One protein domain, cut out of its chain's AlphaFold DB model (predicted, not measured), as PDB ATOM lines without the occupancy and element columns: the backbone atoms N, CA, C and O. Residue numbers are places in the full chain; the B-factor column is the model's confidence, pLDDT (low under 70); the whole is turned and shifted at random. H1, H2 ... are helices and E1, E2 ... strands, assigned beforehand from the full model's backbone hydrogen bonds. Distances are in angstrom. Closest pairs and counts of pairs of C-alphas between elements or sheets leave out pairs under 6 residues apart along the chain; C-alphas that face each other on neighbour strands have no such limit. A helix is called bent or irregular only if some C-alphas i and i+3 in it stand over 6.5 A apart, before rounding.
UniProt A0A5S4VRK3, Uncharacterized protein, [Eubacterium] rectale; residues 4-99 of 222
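What this domain is: This is residues 4 to 99 of the 222 residues of an uncharacterized protein of [Eubacterium] rectale (UniProt A0A5S4VRK3). An extended, open rod has a strand hairpin at each end, E1 with E2 and the small E3 with E4, and the irregular helix H1 between them. From the E3 and E4 end the printed part folds back as the long helix H2, which returns past H1 without contact, leaving the frame loose. The printed part has 96 residues, with two named helices and four named strands in the order E1, E2, H1, E3, E4, H2. Both two-stranded sheets are antiparallel and the class is mixed, helices and strands. The radius of gyration of the C-alphas is 20.6 A, and the spans are 68 by 26 by 22 A.

How they stand to each other: E1, residues 4 to 10, and E2, residues 16 to 26, form a hairpin, antiparallel at 161 degrees, with N 7 and O 19 within hydrogen-bond range at 2.9 A. E2 bends by 108 degrees at residue 23. H1, residues 30 to 49, is irregular, with C-alphas 31 and 34 at 7.2 A. E3, residues 52 to 55, and E4, residues 60 to 63, form a second hairpin, antiparallel at 137 degrees, with N 55 and O 60 at 2.9 A. H2, residues 70 to 97, is apart from H1, E1, E2 and E3. Every O i to N i+4 pair is within hydrogen-bond range in H2, and 13 of 16 are in H1.

Where its parts are: E1 begins at C-alpha 4, (11.457, 18.294, -9.074), and measures 16.5 A; E2 measures 21.5 A. H1 measures 29.3 A, E3 9.4 A and E4 9.5 A. H2, 40.6 A long, ends at C-alpha 97, (-3.266, 32.561, -18.975).

The domain as a whole: The C-alphas of Gly 14 and Pro 56 are the two farthest apart, at 68.4 A. Residues 84 to 93 of H2 stand free. The printed part has no cut and no long link. Its mean pLDDT is 71.9, and 36 residues are under 70, among them residues 27 to 52.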
ATOM      1  N   TYR A   4      12.857  18.176  -9.473       79.75
ATOM      2  CA  TYR A   4      11.457  18.294  -9.074       79.75
ATOM      3  C   TYR A   4      10.600  17.291  -9.846       79.75
ATOM      4  O   TYR A   4      10.809  17.048 -11.031       79.75
ATOM      5  N   ASN A   5       9.605  16.716  -9.179       83.62
ATOM      6  CA  ASN A   5       8.546  15.907  -9.790       83.62
ATOM      7  C   ASN A   5       7.217  16.677  -9.891       83.62
ATOM      8  O   ASN A   5       6.267  16.200 -10.503       83.62
ATOM      9  N   LEU A   6       7.157  17.881  -9.319       82.50
ATOM     10  CA  LEU A   6       6.006  18.769  -9.354       82.50
ATOM     11  C   LEU A   6       6.466  20.186  -9.691       82.50
ATOM     12  O   LEU A   6       7.327  20.743  -9.012       82.50
ATOM     13  N   LYS A   7       5.873  20.780 -10.727       81.94
ATOM     14  CA  LYS A   7       5.984  22.211 -11.018       81.94
ATOM     15  C   LYS A   7       4.637  22.872 -10.761       81.94
ATOM     16  O   LYS A   7       3.642  22.492 -11.380       81.94
ATOM     17  N   ILE A   8       4.637  23.867  -9.884       85.12
ATOM     18  CA  ILE A   8       3.487  24.728  -9.608       85.12
ATOM     19  C   ILE A   8       3.755  26.071 -10.285       85.12
ATOM     20  O   ILE A   8       4.844  26.627 -10.149       85.12
ATOM     21  N   GLN A   9       2.791  26.559 -11.059       82.56
ATOM     22  CA  GLN A   9       2.856  27.860 -11.715       82.56
ATOM     23  C   GLN A   9       1.577  28.630 -11.403       82.56
ATOM     24  O   GLN A   9       0.496  28.203 -11.803       82.56
ATOM     25  N   GLU A  10       1.724  29.735 -10.681       84.31
ATOM     26  CA  GLU A  10       0.648  30.667 -10.351       84.31
ATOM     27  C   GLU A  10       0.621  31.798 -11.385       84.31
ATOM     28  O   GLU A  10       1.662  32.350 -11.756       84.31
ATOM     29  N   PHE A  11      -0.567  32.091 -11.901       81.44
ATOM     30  CA  PHE A  11      -0.815  33.147 -12.872       81.44
ATOM     31  C   PHE A  11      -1.374  34.392 -12.174       81.44
ATOM     32  O   PHE A  11      -1.927  34.314 -11.082       81.44
ATOM     33  N   HIS A  12      -1.242  35.561 -12.809       75.25
ATOM     34  CA  HIS A  12      -1.640  36.842 -12.208       75.25
ATOM     35  C   HIS A  12      -3.144  36.925 -11.881       75.25
ATOM     36  O   HIS A  12      -3.531  37.576 -10.916       75.25
ATOM     37  N   ASN A  13      -3.976  36.201 -12.628       74.38
ATOM     38  CA  ASN A  13      -5.412  36.056 -12.383       74.38
ATOM     39  C   ASN A  13      -5.765  35.067 -11.246       74.38
ATOM     40  O   ASN A  13      -6.946  34.803 -11.025       74.38
ATOM     41  N   GLY A  14      -4.774  34.492 -10.555       77.56
ATOM     42  CA  GLY A  14      -4.963  33.496  -9.497       77.56
ATOM     43  C   GLY A  14      -5.162  32.058  -9.991       77.56
ATOM     44  O   GLY A  14      -5.374  31.161  -9.176       77.56
ATOM     45  N   GLU A  15      -5.096  31.798 -11.304       78.06
ATOM     46  CA  GLU A  15      -5.083  30.428 -11.827       78.06
ATOM     47  C   GLU A  15      -3.786  29.722 -11.400       78.06
ATOM     48  O   GLU A  15      -2.703  30.308 -11.412       78.06
ATOM     49  N   VAL A  16      -3.877  28.436 -11.052       84.12
ATOM     50  CA  VAL A  16      -2.711  27.618 -10.699       84.12
ATOM     51  C   VAL A  16      -2.636  26.407 -11.615       84.12
ATOM     52  O   VAL A  16      -3.565  25.604 -11.699       84.12
ATOM     53  N   LYS A  17      -1.491  26.238 -12.280       80.44
ATOM     54  CA  LYS A  17      -1.178  25.049 -13.074       80.44
ATOM     55  C   LYS A  17      -0.242  24.126 -12.308       80.44
ATOM     56  O   LYS A  17       0.886  24.493 -11.981       80.44
ATOM     57  N   PHE A  18      -0.680  22.881 -12.149       85.69
ATOM     58  CA  PHE A  18       0.138  21.775 -11.666       85.69
ATOM     59  C   PHE A  18       0.675  20.976 -12.857       85.69
ATOM     60  O   PHE A  18      -0.084  20.566 -13.733       85.69
ATOM     61  N   SER A  19       1.988  20.762 -12.911       82.44
ATOM     62  CA  SER A  19       2.620  19.838 -13.862       82.44
ATOM     63  C   SER A  19       3.347  18.754 -13.077       82.44
ATOM     64  O   SER A  19       4.315  19.048 -12.376       82.44
ATOM     65  N   ILE A  20       2.850  17.521 -13.165       84.06
ATOM     66  CA  ILE A  20       3.380  16.356 -12.453       84.06
ATOM     67  C   ILE A  20       4.239  15.547 -13.424       84.06
ATOM     68  O   ILE A  20       3.800  15.233 -14.530       84.06
ATOM     69  N   TYR A  21       5.455  15.211 -13.005       81.25
ATOM     70  CA  TYR A  21       6.445  14.485 -13.790       81.25
ATOM     71  C   TYR A  21       6.768  13.158 -13.096       81.25
ATOM     72  O   TYR A  21       7.493  13.176 -12.099       81.25
ATOM     73  N   PRO A  22       6.250  12.018 -13.598       76.25
ATOM     74  CA  PRO A  22       6.415  10.712 -12.954       76.25
ATOM     75  C   PRO A  22       7.879  10.314 -12.724       76.25
ATOM     76  O   PRO A  22       8.218   9.806 -11.664       76.25
ATOM     77  N   GLU A  23       8.747  10.615 -13.692       79.94
ATOM     78  CA  GLU A  23      10.180  10.273 -13.680       79.94
ATOM     79  C   GLU A  23      11.060  11.343 -12.996       79.94
ATOM     80  O   GLU A  23      12.271  11.177 -12.876       79.94
ATOM     81  N   GLY A  24      10.476  12.463 -12.548       73.75
ATOM     82  CA  GLY A  24      11.228  13.626 -12.063       73.75
ATOM     83  C   GLY A  24      12.020  14.353 -13.164       73.75
ATOM     84  O   GLY A  24      12.379  13.802 -14.202       73.75
ATOM     85  N   ILE A  25      12.272  15.647 -12.971       74.56
ATOM     86  CA  ILE A  25      13.041  16.484 -13.898       74.56
ATOM     87  C   ILE A  25      14.143  17.204 -13.132       74.56
ATOM     88  O   ILE A  25      13.911  17.779 -12.071       74.56
ATOM     89  N   ASN A  26      15.342  17.235 -13.707       78.56
ATOM     90  CA  ASN A  26      16.429  18.068 -13.206       78.56
ATOM     91  C   ASN A  26      16.116  19.550 -13.446       78.56
ATOM     92  O   ASN A  26      15.879  19.976 -14.578       78.56
ATOM     93  N   TYR A  27      16.120  20.343 -12.379       67.31
ATOM     94  CA  TYR A  27      15.932  21.781 -12.446       67.31
ATOM     95  C   TYR A  27      17.096  22.428 -13.189       67.31
ATOM     96  O   TYR A  27      18.255  22.337 -12.785       67.31
ATOM     97  N   VAL A  28      16.746  23.105 -14.276       65.06
ATOM     98  CA  VAL A  28      17.632  23.983 -15.030       65.06
ATOM     99  C   VAL A  28      17.020  25.381 -14.945       65.06
ATOM    100  O   VAL A  28      15.879  25.538 -15.401       65.06
ATOM    101  N   PRO A  29      17.713  26.377 -14.360       62.41
ATOM    102  CA  PRO A  29      17.209  27.745 -14.341       62.41
ATOM    103  C   PRO A  29      16.990  28.246 -15.774       62.41
ATOM    104  O   PRO A  29      17.742  27.883 -16.680       62.41
ATOM    105  N   ASP A  30      15.953  29.059 -15.993       59.47
ATOM    106  CA  ASP A  30      15.529  29.464 -17.344       59.47
ATOM    107  C   ASP A  30      16.644  30.161 -18.141       59.47
ATOM    108  O   ASP A  30      16.754  29.943 -19.347       59.47
ATOM    109  N   GLU A  31      17.521  30.903 -17.461       55.94
ATOM    110  CA  GLU A  31      18.700  31.559 -18.045       55.94
ATOM    111  C   GLU A  31      19.684  30.565 -18.679       55.94
ATOM    112  O   GLU A  31      20.325  30.873 -19.680       55.94
ATOM    113  N   PHE A  32      19.758  29.342 -18.150       53.25
ATOM    114  CA  PHE A  32      20.685  28.309 -18.608       53.25
ATOM    115  C   PHE A  32      20.043  27.286 -19.546       53.25
ATOM    116  O   PHE A  32      20.761  26.486 -20.141       53.25
ATOM    117  N   LYS A  33      18.712  27.294 -19.723       58.53
ATOM    118  CA  LYS A  33      18.026  26.292 -20.560       58.53
ATOM    119  C   LYS A  33      18.489  26.325 -22.009       58.53
ATOM    120  O   LYS A  33      18.763  25.273 -22.568       58.53
ATOM    121  N   SER A  34      18.602  27.506 -22.620       52.19
ATOM    122  CA  SER A  34      19.076  27.604 -24.008       52.19
ATOM    123  C   SER A  34      20.527  27.165 -24.155       52.19
ATOM    124  O   SER A  34      20.853  26.499 -25.130       52.19
ATOM    125  N   TYR A  35      21.375  27.518 -23.187       55.78
ATOM    126  CA  TYR A  35      22.786  27.149 -23.193       55.78
ATOM    127  C   TYR A  35      22.961  25.639 -23.046       55.78
ATOM    128  O   TYR A  35      23.593  25.030 -23.895       55.78
ATOM    129  N   LEU A  36      22.321  25.017 -22.053       57.53
ATOM    130  CA  LEU A  36      22.440  23.580 -21.797       57.53
ATOM    131  C   LEU A  36      21.789  22.715 -22.884       57.53
ATOM    132  O   LEU A  36      22.277  21.621 -23.158       57.53
ATOM    133  N   GLU A  37      20.694  23.166 -23.506       56.12
ATOM    134  CA  GLU A  37      20.077  22.451 -24.633       56.12
ATOM    135  C   GLU A  37      20.994  22.489 -25.865       56.12
ATOM    136  O   GLU A  37      21.247  21.446 -26.469       56.12
ATOM    137  N   ASN A  38      21.551  23.664 -26.191       55.78
ATOM    138  CA  ASN A  38      22.524  23.814 -27.274       55.78
ATOM    139  C   ASN A  38      23.787  22.990 -26.994       55.78
ATOM    140  O   ASN A  38      24.194  22.212 -27.843       55.78
ATOM    141  N   GLU A  39      24.331  23.064 -25.781       60.09
ATOM    142  CA  GLU A  39      25.529  22.326 -25.364       60.09
ATOM    143  C   GLU A  39      25.305  20.802 -25.378       60.09
ATOM    144  O   GLU A  39      26.210  20.026 -25.675       60.09
ATOM    145  N   ARG A  40      24.092  20.320 -25.069       60.66
ATOM    146  CA  ARG A  40      23.739  18.892 -25.194       60.66
ATOM    147  C   ARG A  40      23.658  18.442 -26.648       60.66
ATOM    148  O   ARG A  40      24.069  17.323 -26.946       60.66
ATOM    149  N   ILE A  41      23.107  19.277 -27.526       56.66
ATOM    150  CA  ILE A  41      23.036  19.001 -28.966       56.66
ATOM    151  C   ILE A  41      24.445  19.020 -29.565       56.66
ATOM    152  O   ILE A  41      24.809  18.083 -30.267       56.66
ATOM    153  N   GLU A  42      25.249  20.031 -29.235       55.62
ATOM    154  CA  GLU A  42      26.646  20.161 -29.658       55.62
ATOM    155  C   GLU A  42      27.478  18.965 -29.201       55.62
ATOM    156  O   GLU A  42      28.155  18.361 -30.021       55.62
ATOM    157  N   ARG A  43      27.350  18.535 -27.942       61.28
ATOM    158  CA  ARG A  43      28.062  17.362 -27.410       61.28
ATOM    159  C   ARG A  43      27.693  16.063 -28.124       61.28
ATOM    160  O   ARG A  43      28.584  15.312 -28.495       61.28
ATOM    161  N   LYS A  44      26.399  15.819 -28.367       57.78
ATOM    162  CA  LYS A  44      25.941  14.633 -29.118       57.78
ATOM    163  C   LYS A  44      26.391  14.646 -30.580       57.78
ATOM    164  O   LYS A  44      26.608  13.587 -31.154       57.78
ATOM    165  N   LEU A  45      26.505  15.827 -31.187       49.44
ATOM    166  CA  LEU A  45      27.022  15.987 -32.548       49.44
ATOM    167  C   LEU A  45      28.540  15.797 -32.594       49.44
ATOM    168  O   LEU A  45      29.046  15.139 -33.497       49.44
ATOM    169  N   GLN A  46      29.249  16.309 -31.594       55.00
ATOM    170  CA  GLN A  46      30.693  16.171 -31.445       55.00
ATOM    171  C   GLN A  46      31.097  14.707 -31.217       55.00
ATOM    172  O   GLN A  46      32.027  14.225 -31.851       55.00
ATOM    173  N   GLU A  47      30.314  13.957 -30.436       55.19
ATOM    174  CA  GLU A  47      30.449  12.498 -30.300       55.19
ATOM    175  C   GLU A  47      30.262  11.739 -31.632       55.19
ATOM    176  O   GLU A  47      30.762  10.625 -31.761       55.19
ATOM    177  N   SER A  48      29.584  12.328 -32.629       50.41
ATOM    178  CA  SER A  48      29.358  11.713 -33.949       50.41
ATOM    179  C   SER A  48      30.356  12.129 -35.041       50.41
ATOM    180  O   SER A  48      30.313  11.553 -36.123       50.41
ATOM    181  N   GLN A  49      31.226  13.118 -34.789       53.03
ATOM    182  CA  GLN A  49      32.064  13.772 -35.814       53.03
ATOM    183  C   GLN A  49      33.567  13.810 -35.485       53.03
ATOM    184  O   GLN A  49      34.352  14.384 -36.240       53.03
ATOM    185  N   ASP A  50      33.997  13.228 -34.367       49.09
ATOM    186  CA  ASP A  50      35.400  13.272 -33.951       49.09
ATOM    187  C   ASP A  50      36.225  12.148 -34.612       49.09
ATOM    188  O   ASP A  50      36.743  11.257 -33.941       49.09
ATOM    189  N   GLU A  51      36.386  12.208 -35.938       59.06
ATOM    190  CA  GLU A  51      37.463  11.485 -36.626       59.06
ATOM    191  C   GLU A  51      38.722  12.364 -36.698       59.06
ATOM    192  O   GLU A  51      38.720  13.507 -37.166       59.06
ATOM    193  N   TYR A  52      39.828  11.826 -36.186       68.81
ATOM    194  CA  TYR A  52      41.148  12.444 -36.247       68.81
ATOM    195  C   TYR A  52      41.911  11.840 -37.424       68.81
ATOM    196  O   TYR A  52      42.097  10.625 -37.471       68.81
ATOM    197  N   ILE A  53      42.380  12.676 -38.352       70.31
ATOM    198  CA  ILE A  53      43.149  12.224 -39.515       70.31
ATOM    199  C   ILE A  53      44.582  12.753 -39.451       70.31
ATOM    200  O   ILE A  53      44.842  13.866 -38.991       70.31
ATOM    201  N   TYR A  54      45.533  11.947 -39.915       78.25
ATOM    202  CA  TYR A  54      46.906  12.401 -40.110       78.25
ATOM    203  C   TYR A  54      46.981  13.288 -41.355       78.25
ATOM    204  O   TYR A  54      46.677  12.827 -42.455       78.25
ATOM    205  N   ASN A  55      47.388  14.549 -41.189       75.56
ATOM    206  CA  ASN A  55      47.605  15.473 -42.296       75.56
ATOM    207  C   ASN A  55      49.074  15.382 -42.773       75.56
ATOM    208  O   ASN A  55      49.966  15.868 -42.074       75.56
ATOM    209  N   PRO A  56      49.353  14.813 -43.965       69.56
ATOM    210  CA  PRO A  56      50.721  14.606 -44.454       69.56
ATOM    211  C   PRO A  56      51.425  15.896 -44.907       69.56
ATOM    212  O   PRO A  56      52.598  15.854 -45.263       69.56
ATOM    213  N   PHE A  57      50.732  17.040 -44.929       70.44
ATOM    214  CA  PHE A  57      51.322  18.341 -45.269       70.44
ATOM    215  C   PHE A  57      51.739  19.145 -44.032       70.44
ATOM    216  O   PHE A  57      52.554  20.059 -44.144       70.44
ATOM    217  N   THR A  58      51.178  18.825 -42.863       79.50
ATOM    218  CA  THR A  58      51.482  19.497 -41.589       79.50
ATOM    219  C   THR A  58      52.126  18.572 -40.555       79.50
ATOM    220  O   THR A  58      52.508  19.056 -39.488       79.50
ATOM    221  N   ASP A  59      52.256  17.272 -40.866       79.44
ATOM    222  CA  ASP A  59      52.743  16.193 -39.992       79.44
ATOM    223  C   ASP A  59      52.070  16.177 -38.613       79.44
ATOM    224  O   ASP A  59      52.664  15.851 -37.581       79.44
ATOM    225  N   LYS A  60      50.792  16.556 -38.581       78.56
ATOM    226  CA  LYS A  60      49.987  16.623 -37.364       78.56
ATOM    227  C   LYS A  60      48.715  15.816 -37.531       78.56
ATOM    228  O   LYS A  60      48.139  15.724 -38.612       78.56
ATOM    229  N   ILE A  61      48.271  15.250 -36.416       76.50
ATOM    230  CA  ILE A  61      46.925  14.705 -36.299       76.50
ATOM    231  C   ILE A  61      45.984  15.904 -36.185       76.50
ATOM    232  O   ILE A  61      46.025  16.642 -35.198       76.50
ATOM    233  N   GLU A  62      45.175  16.123 -37.213       70.94
ATOM    234  CA  GLU A  62      44.221  17.222 -37.283       70.94
ATOM    235  C   GLU A  62      42.794  16.678 -37.204       70.94
ATOM    236  O   GLU A  62      42.476  15.597 -37.706       70.94
ATOM    237  N   LYS A  63      41.920  17.431 -36.530       64.38
ATOM    238  CA  LYS A  63      40.498  17.102 -36.450       64.38
ATOM    239  C   LYS A  63      39.883  17.282 -37.835       64.38
ATOM    240  O   LYS A  63      39.964  18.383 -38.387       64.38
ATOM    241  N   LEU A  64      39.252  16.238 -38.369       57.03
ATOM    242  CA  LEU A  64      38.528  16.331 -39.628       57.03
ATOM    243  C   LEU A  64      37.348  17.295 -39.421       57.03
ATOM    244  O   LEU A  64      36.341  16.959 -38.803       57.03
ATOM    245  N   LYS A  65      37.467  18.538 -39.900       52.03
ATOM    246  CA  LYS A  65      36.292  19.384 -40.132       52.03
ATOM    247  C   LYS A  65      35.649  18.879 -41.414       52.03
ATOM    248  O   LYS A  65      35.844  19.466 -42.475       52.03
ATOM    249  N   GLU A  66      34.922  17.770 -41.330       50.78
ATOM    250  CA  GLU A  66      33.922  17.505 -42.355       50.78
ATOM    251  C   GLU A  66      33.018  18.739 -42.409       50.78
ATOM    252  O   GLU A  66      32.481  19.182 -41.390       50.78
ATOM    253  N   PHE A  67      32.924  19.366 -43.583       51.16
ATOM    254  CA  PHE A  67      31.840  20.300 -43.848       51.16
ATOM    255  C   PHE A  67      30.562  19.554 -43.472       51.16
ATOM    256  O   PHE A  67      30.325  18.485 -44.034       51.16
ATOM    257  N   GLU A  68      29.806  20.052 -42.483       55.31
ATOM    258  CA  GLU A  68      28.551  19.418 -42.069       55.31
ATOM    259  C   GLU A  68      27.776  19.054 -43.335       55.31
ATOM    260  O   GLU A  68      27.553  19.913 -44.193       55.31
ATOM    261  N   SER A  69      27.438  17.772 -43.506       67.44
ATOM    262  CA  SER A  69      26.684  17.361 -44.684       67.44
ATOM    263  C   SER A  69      25.414  18.216 -44.766       67.44
ATOM    264  O   SER A  69      24.824  18.573 -43.742       67.44
ATOM    265  N   ALA A  70      24.974  18.564 -45.979       72.50
ATOM    266  CA  ALA A  70      23.792  19.415 -46.171       72.50
ATOM    267  C   ALA A  70      22.551  18.883 -45.417       72.50
ATOM    268  O   ALA A  70      21.660  19.641 -45.028       72.50
ATOM    269  N   GLU A  71      22.513  17.572 -45.176       69.88
ATOM    270  CA  GLU A  71      21.501  16.895 -44.377       69.88
ATOM    271  C   GLU A  71      21.563  17.264 -42.882       69.88
ATOM    272  O   GLU A  71      20.529  17.586 -42.295       69.88
ATOM    273  N   ILE A  72      22.753  17.304 -42.273       69.56
ATOM    274  CA  ILE A  72      22.948  17.717 -40.870       69.56
ATOM    275  C   ILE A  72      22.595  19.201 -40.689       69.56
ATOM    276  O   ILE A  72      21.901  19.561 -39.732       69.56
ATOM    277  N   GLU A  73      22.987  20.064 -41.632       73.69
ATOM    278  CA  GLU A  73      22.632  21.488 -41.594       73.69
ATOM    279  C   GLU A  73      21.106  21.688 -41.687       73.69
ATOM    280  O   GLU A  73      20.510  22.448 -40.911       73.69
ATOM    281  N   ALA A  74      20.441  20.955 -42.587       76.31
ATOM    282  CA  ALA A  74      18.987  20.979 -42.721       76.31
ATOM    283  C   ALA A  74      18.281  20.493 -41.443       76.31
ATOM    284  O   ALA A  74      17.327  21.134 -40.986       76.31
ATOM    285  N   GLN A  75      18.772  19.414 -40.823       72.00
ATOM    286  CA  GLN A  75      18.257  18.913 -39.547       72.00
ATOM    287  C   GLN A  75      18.425  19.943 -38.423       72.00
ATOM    288  O   GLN A  75      17.474  20.191 -37.674       72.00
ATOM    289  N   ARG A  76      19.584  20.610 -38.327       73.12
ATOM    290  CA  ARG A  76      19.826  21.675 -37.339       73.12
ATOM    291  C   ARG A  76      18.889  22.859 -37.556       73.12
ATOM    292  O   ARG A  76      18.287  23.348 -36.597       73.12
ATOM    293  N   LYS A  77      18.712  23.301 -38.803       75.94
ATOM    294  CA  LYS A  77      17.795  24.396 -39.148       75.94
ATOM    295  C   LYS A  77      16.352  24.047 -38.784       75.94
ATOM    296  O   LYS A  77      15.686  24.848 -38.127       75.94
ATOM    297  N   ALA A  78      15.891  22.845 -39.130       77.12
ATOM    298  CA  ALA A  78      14.556  22.363 -38.781       77.12
ATOM    299  C   ALA A  78      14.367  22.251 -37.257       77.12
ATOM    300  O   ALA A  78      13.343  22.678 -36.715       77.12
ATOM    301  N   HIS A  79      15.372  21.737 -36.544       75.19
ATOM    302  CA  HIS A  79      15.351  21.647 -35.088       75.19
ATOM    303  C   HIS A  79      15.279  23.033 -34.437       75.19
ATOM    304  O   HIS A  79      14.415  23.269 -33.593       75.19
ATOM    305  N   SER A  80      16.136  23.964 -34.862       76.25
ATOM    306  CA  SER A  80      16.171  25.340 -34.361       76.25
ATOM    307  C   SER A  80      14.843  26.064 -34.595       76.25
ATOM    308  O   SER A  80      14.285  26.659 -33.670       76.25
ATOM    309  N   GLN A  81      14.267  25.931 -35.796       78.38
ATOM    310  CA  GLN A  81      12.941  26.465 -36.114       78.38
ATOM    311  C   GLN A  81      11.865  25.890 -35.188       78.38
ATOM    312  O   GLN A  81      11.116  26.649 -34.575       78.38
ATOM    313  N   ARG A  82      11.823  24.564 -35.020       80.56
ATOM    314  CA  ARG A  82      10.855  23.894 -34.139       80.56
ATOM    315  C   ARG A  82      10.982  24.363 -32.691       80.56
ATOM    316  O   ARG A  82       9.977  24.697 -32.072       80.56
ATOM    317  N   VAL A  83      12.197  24.425 -32.149       79.00
ATOM    318  CA  VAL A  83      12.439  24.880 -30.769       79.00
ATOM    319  C   VAL A  83      12.063  26.354 -30.599       79.00
ATOM    320  O   VAL A  83      11.471  26.727 -29.586       79.00
ATOM    321  N   SER A  84      12.358  27.202 -31.586       77.25
ATOM    322  CA  SER A  84      11.970  28.618 -31.582       77.25
ATOM    323  C   SER A  84      10.446  28.806 -31.585       77.25
ATOM    324  O   SER A  84       9.901  29.537 -30.750       77.25
ATOM    325  N   VAL A  85       9.737  28.078 -32.455       83.31
ATOM    326  CA  VAL A  85       8.269  28.107 -32.529       83.31
ATOM    327  C   VAL A  85       7.653  27.598 -31.229       83.31
ATOM    328  O   VAL A  85       6.788  28.267 -30.670       83.31
ATOM    329  N   THR A  86       8.124  26.468 -30.697       82.00
ATOM    330  CA  THR A  86       7.617  25.910 -29.434       82.00
ATOM    331  C   THR A  86       7.816  26.874 -28.266       82.00
ATOM    332  O   THR A  86       6.884  27.089 -27.493       82.00
ATOM    333  N   ARG A  87       8.988  27.516 -28.153       83.25
ATOM    334  CA  ARG A  87       9.235  28.544 -27.126       83.25
ATOM    335  C   ARG A  87       8.267  29.718 -27.257       83.25
ATOM    336  O   ARG A  87       7.695  30.144 -26.257       83.25
ATOM    337  N   SER A  88       8.043  30.192 -28.481       85.12
ATOM    338  CA  SER A  88       7.114  31.292 -28.756       85.12
ATOM    339  C   SER A  88       5.673  30.917 -28.400       85.12
ATOM    340  O   SER A  88       5.010  31.666 -27.685       85.12
ATOM    341  N   LYS A  89       5.205  29.730 -28.811       85.94
ATOM    342  CA  LYS A  89       3.864  29.221 -28.478       85.94
ATOM    343  C   LYS A  89       3.673  29.079 -26.970       85.94
ATOM    344  O   LYS A  89       2.669  29.553 -26.449       85.94
ATOM    345  N   ASN A  90       4.650  28.505 -26.265       86.00
ATOM    346  CA  ASN A  90       4.602  28.379 -24.808       86.00
ATOM    347  C   ASN A  90       4.524  29.751 -24.131       86.00
ATOM    348  O   ASN A  90       3.698  29.944 -23.247       86.00
ATOM    349  N   LYS A  91       5.319  30.728 -24.587       87.88
ATOM    350  CA  LYS A  91       5.292  32.086 -24.033       87.88
ATOM    351  C   LYS A  91       3.947  32.775 -24.260       87.88
ATOM    352  O   LYS A  91       3.425  33.380 -23.330       87.88
ATOM    353  N   ILE A  92       3.384  32.677 -25.467       87.88
ATOM    354  CA  ILE A  92       2.052  33.219 -25.777       87.88
ATOM    355  C   ILE A  92       1.006  32.570 -24.880       87.88
ATOM    356  O   ILE A  92       0.165  33.261 -24.329       87.88
ATOM    357  N   HIS A  93       1.076  31.257 -24.713       86.50
ATOM    358  CA  HIS A  93       0.139  30.505 -23.900       86.50
ATOM    359  C   HIS A  93       0.242  30.849 -22.405       86.50
ATOM    360  O   HIS A  93      -0.782  30.959 -21.740       86.50
ATOM    361  N   ASP A  94       1.449  31.072 -21.881       85.62
ATOM    362  CA  ASP A  94       1.647  31.536 -20.505       85.62
ATOM    363  C   ASP A  94       1.073  32.946 -20.298       85.62
ATOM    364  O   ASP A  94       0.367  33.185 -19.321       85.62
ATOM    365  N   LEU A  95       1.315  33.868 -21.238       87.56
ATOM    366  CA  LEU A  95       0.739  35.220 -21.206       87.56
ATOM    367  C   LEU A  95      -0.786  35.192 -21.376       87.56
ATOM    368  O   LEU A  95      -1.513  35.913 -20.710       87.56
ATOM    369  N   ALA A  96      -1.300  34.328 -22.243       87.12
ATOM    370  CA  ALA A  96      -2.733  34.171 -22.448       87.12
ATOM    371  C   ALA A  96      -3.434  33.542 -21.232       87.12
ATOM    372  O   ALA A  96      -4.654  33.595 -21.146       87.12
ATOM    373  N   ARG A  97      -2.700  32.997 -20.259       84.88
ATOM    374  CA  ARG A  97      -3.266  32.561 -18.975       84.88
ATOM    375  C   ARG A  97      -3.071  33.539 -17.839       84.88
ATOM    376  O   ARG A  97      -3.667  33.347 -16.792       84.88
ATOM    377  N   SER A  98      -2.275  34.588 -18.026       84.69
ATOM    378  CA  SER A  98      -2.077  35.570 -16.967       84.69
ATOM    379  C   SER A  98      -3.269  36.502 -16.780       84.69
ATOM    380  O   SER A  98      -3.289  37.216 -15.790       84.69
ATOM    381  N   GLU A  99      -4.242  36.510 -17.694       87.00
ATOM    382  CA  GLU A  99      -5.343  37.472 -17.679       87.00
ATOM    383  C   GLU A  99      -6.705  36.827 -17.957       87.00
ATOM    384  O   GLU A  99      -6.803  35.774 -18.598       87.00
TER     385      GLU A  99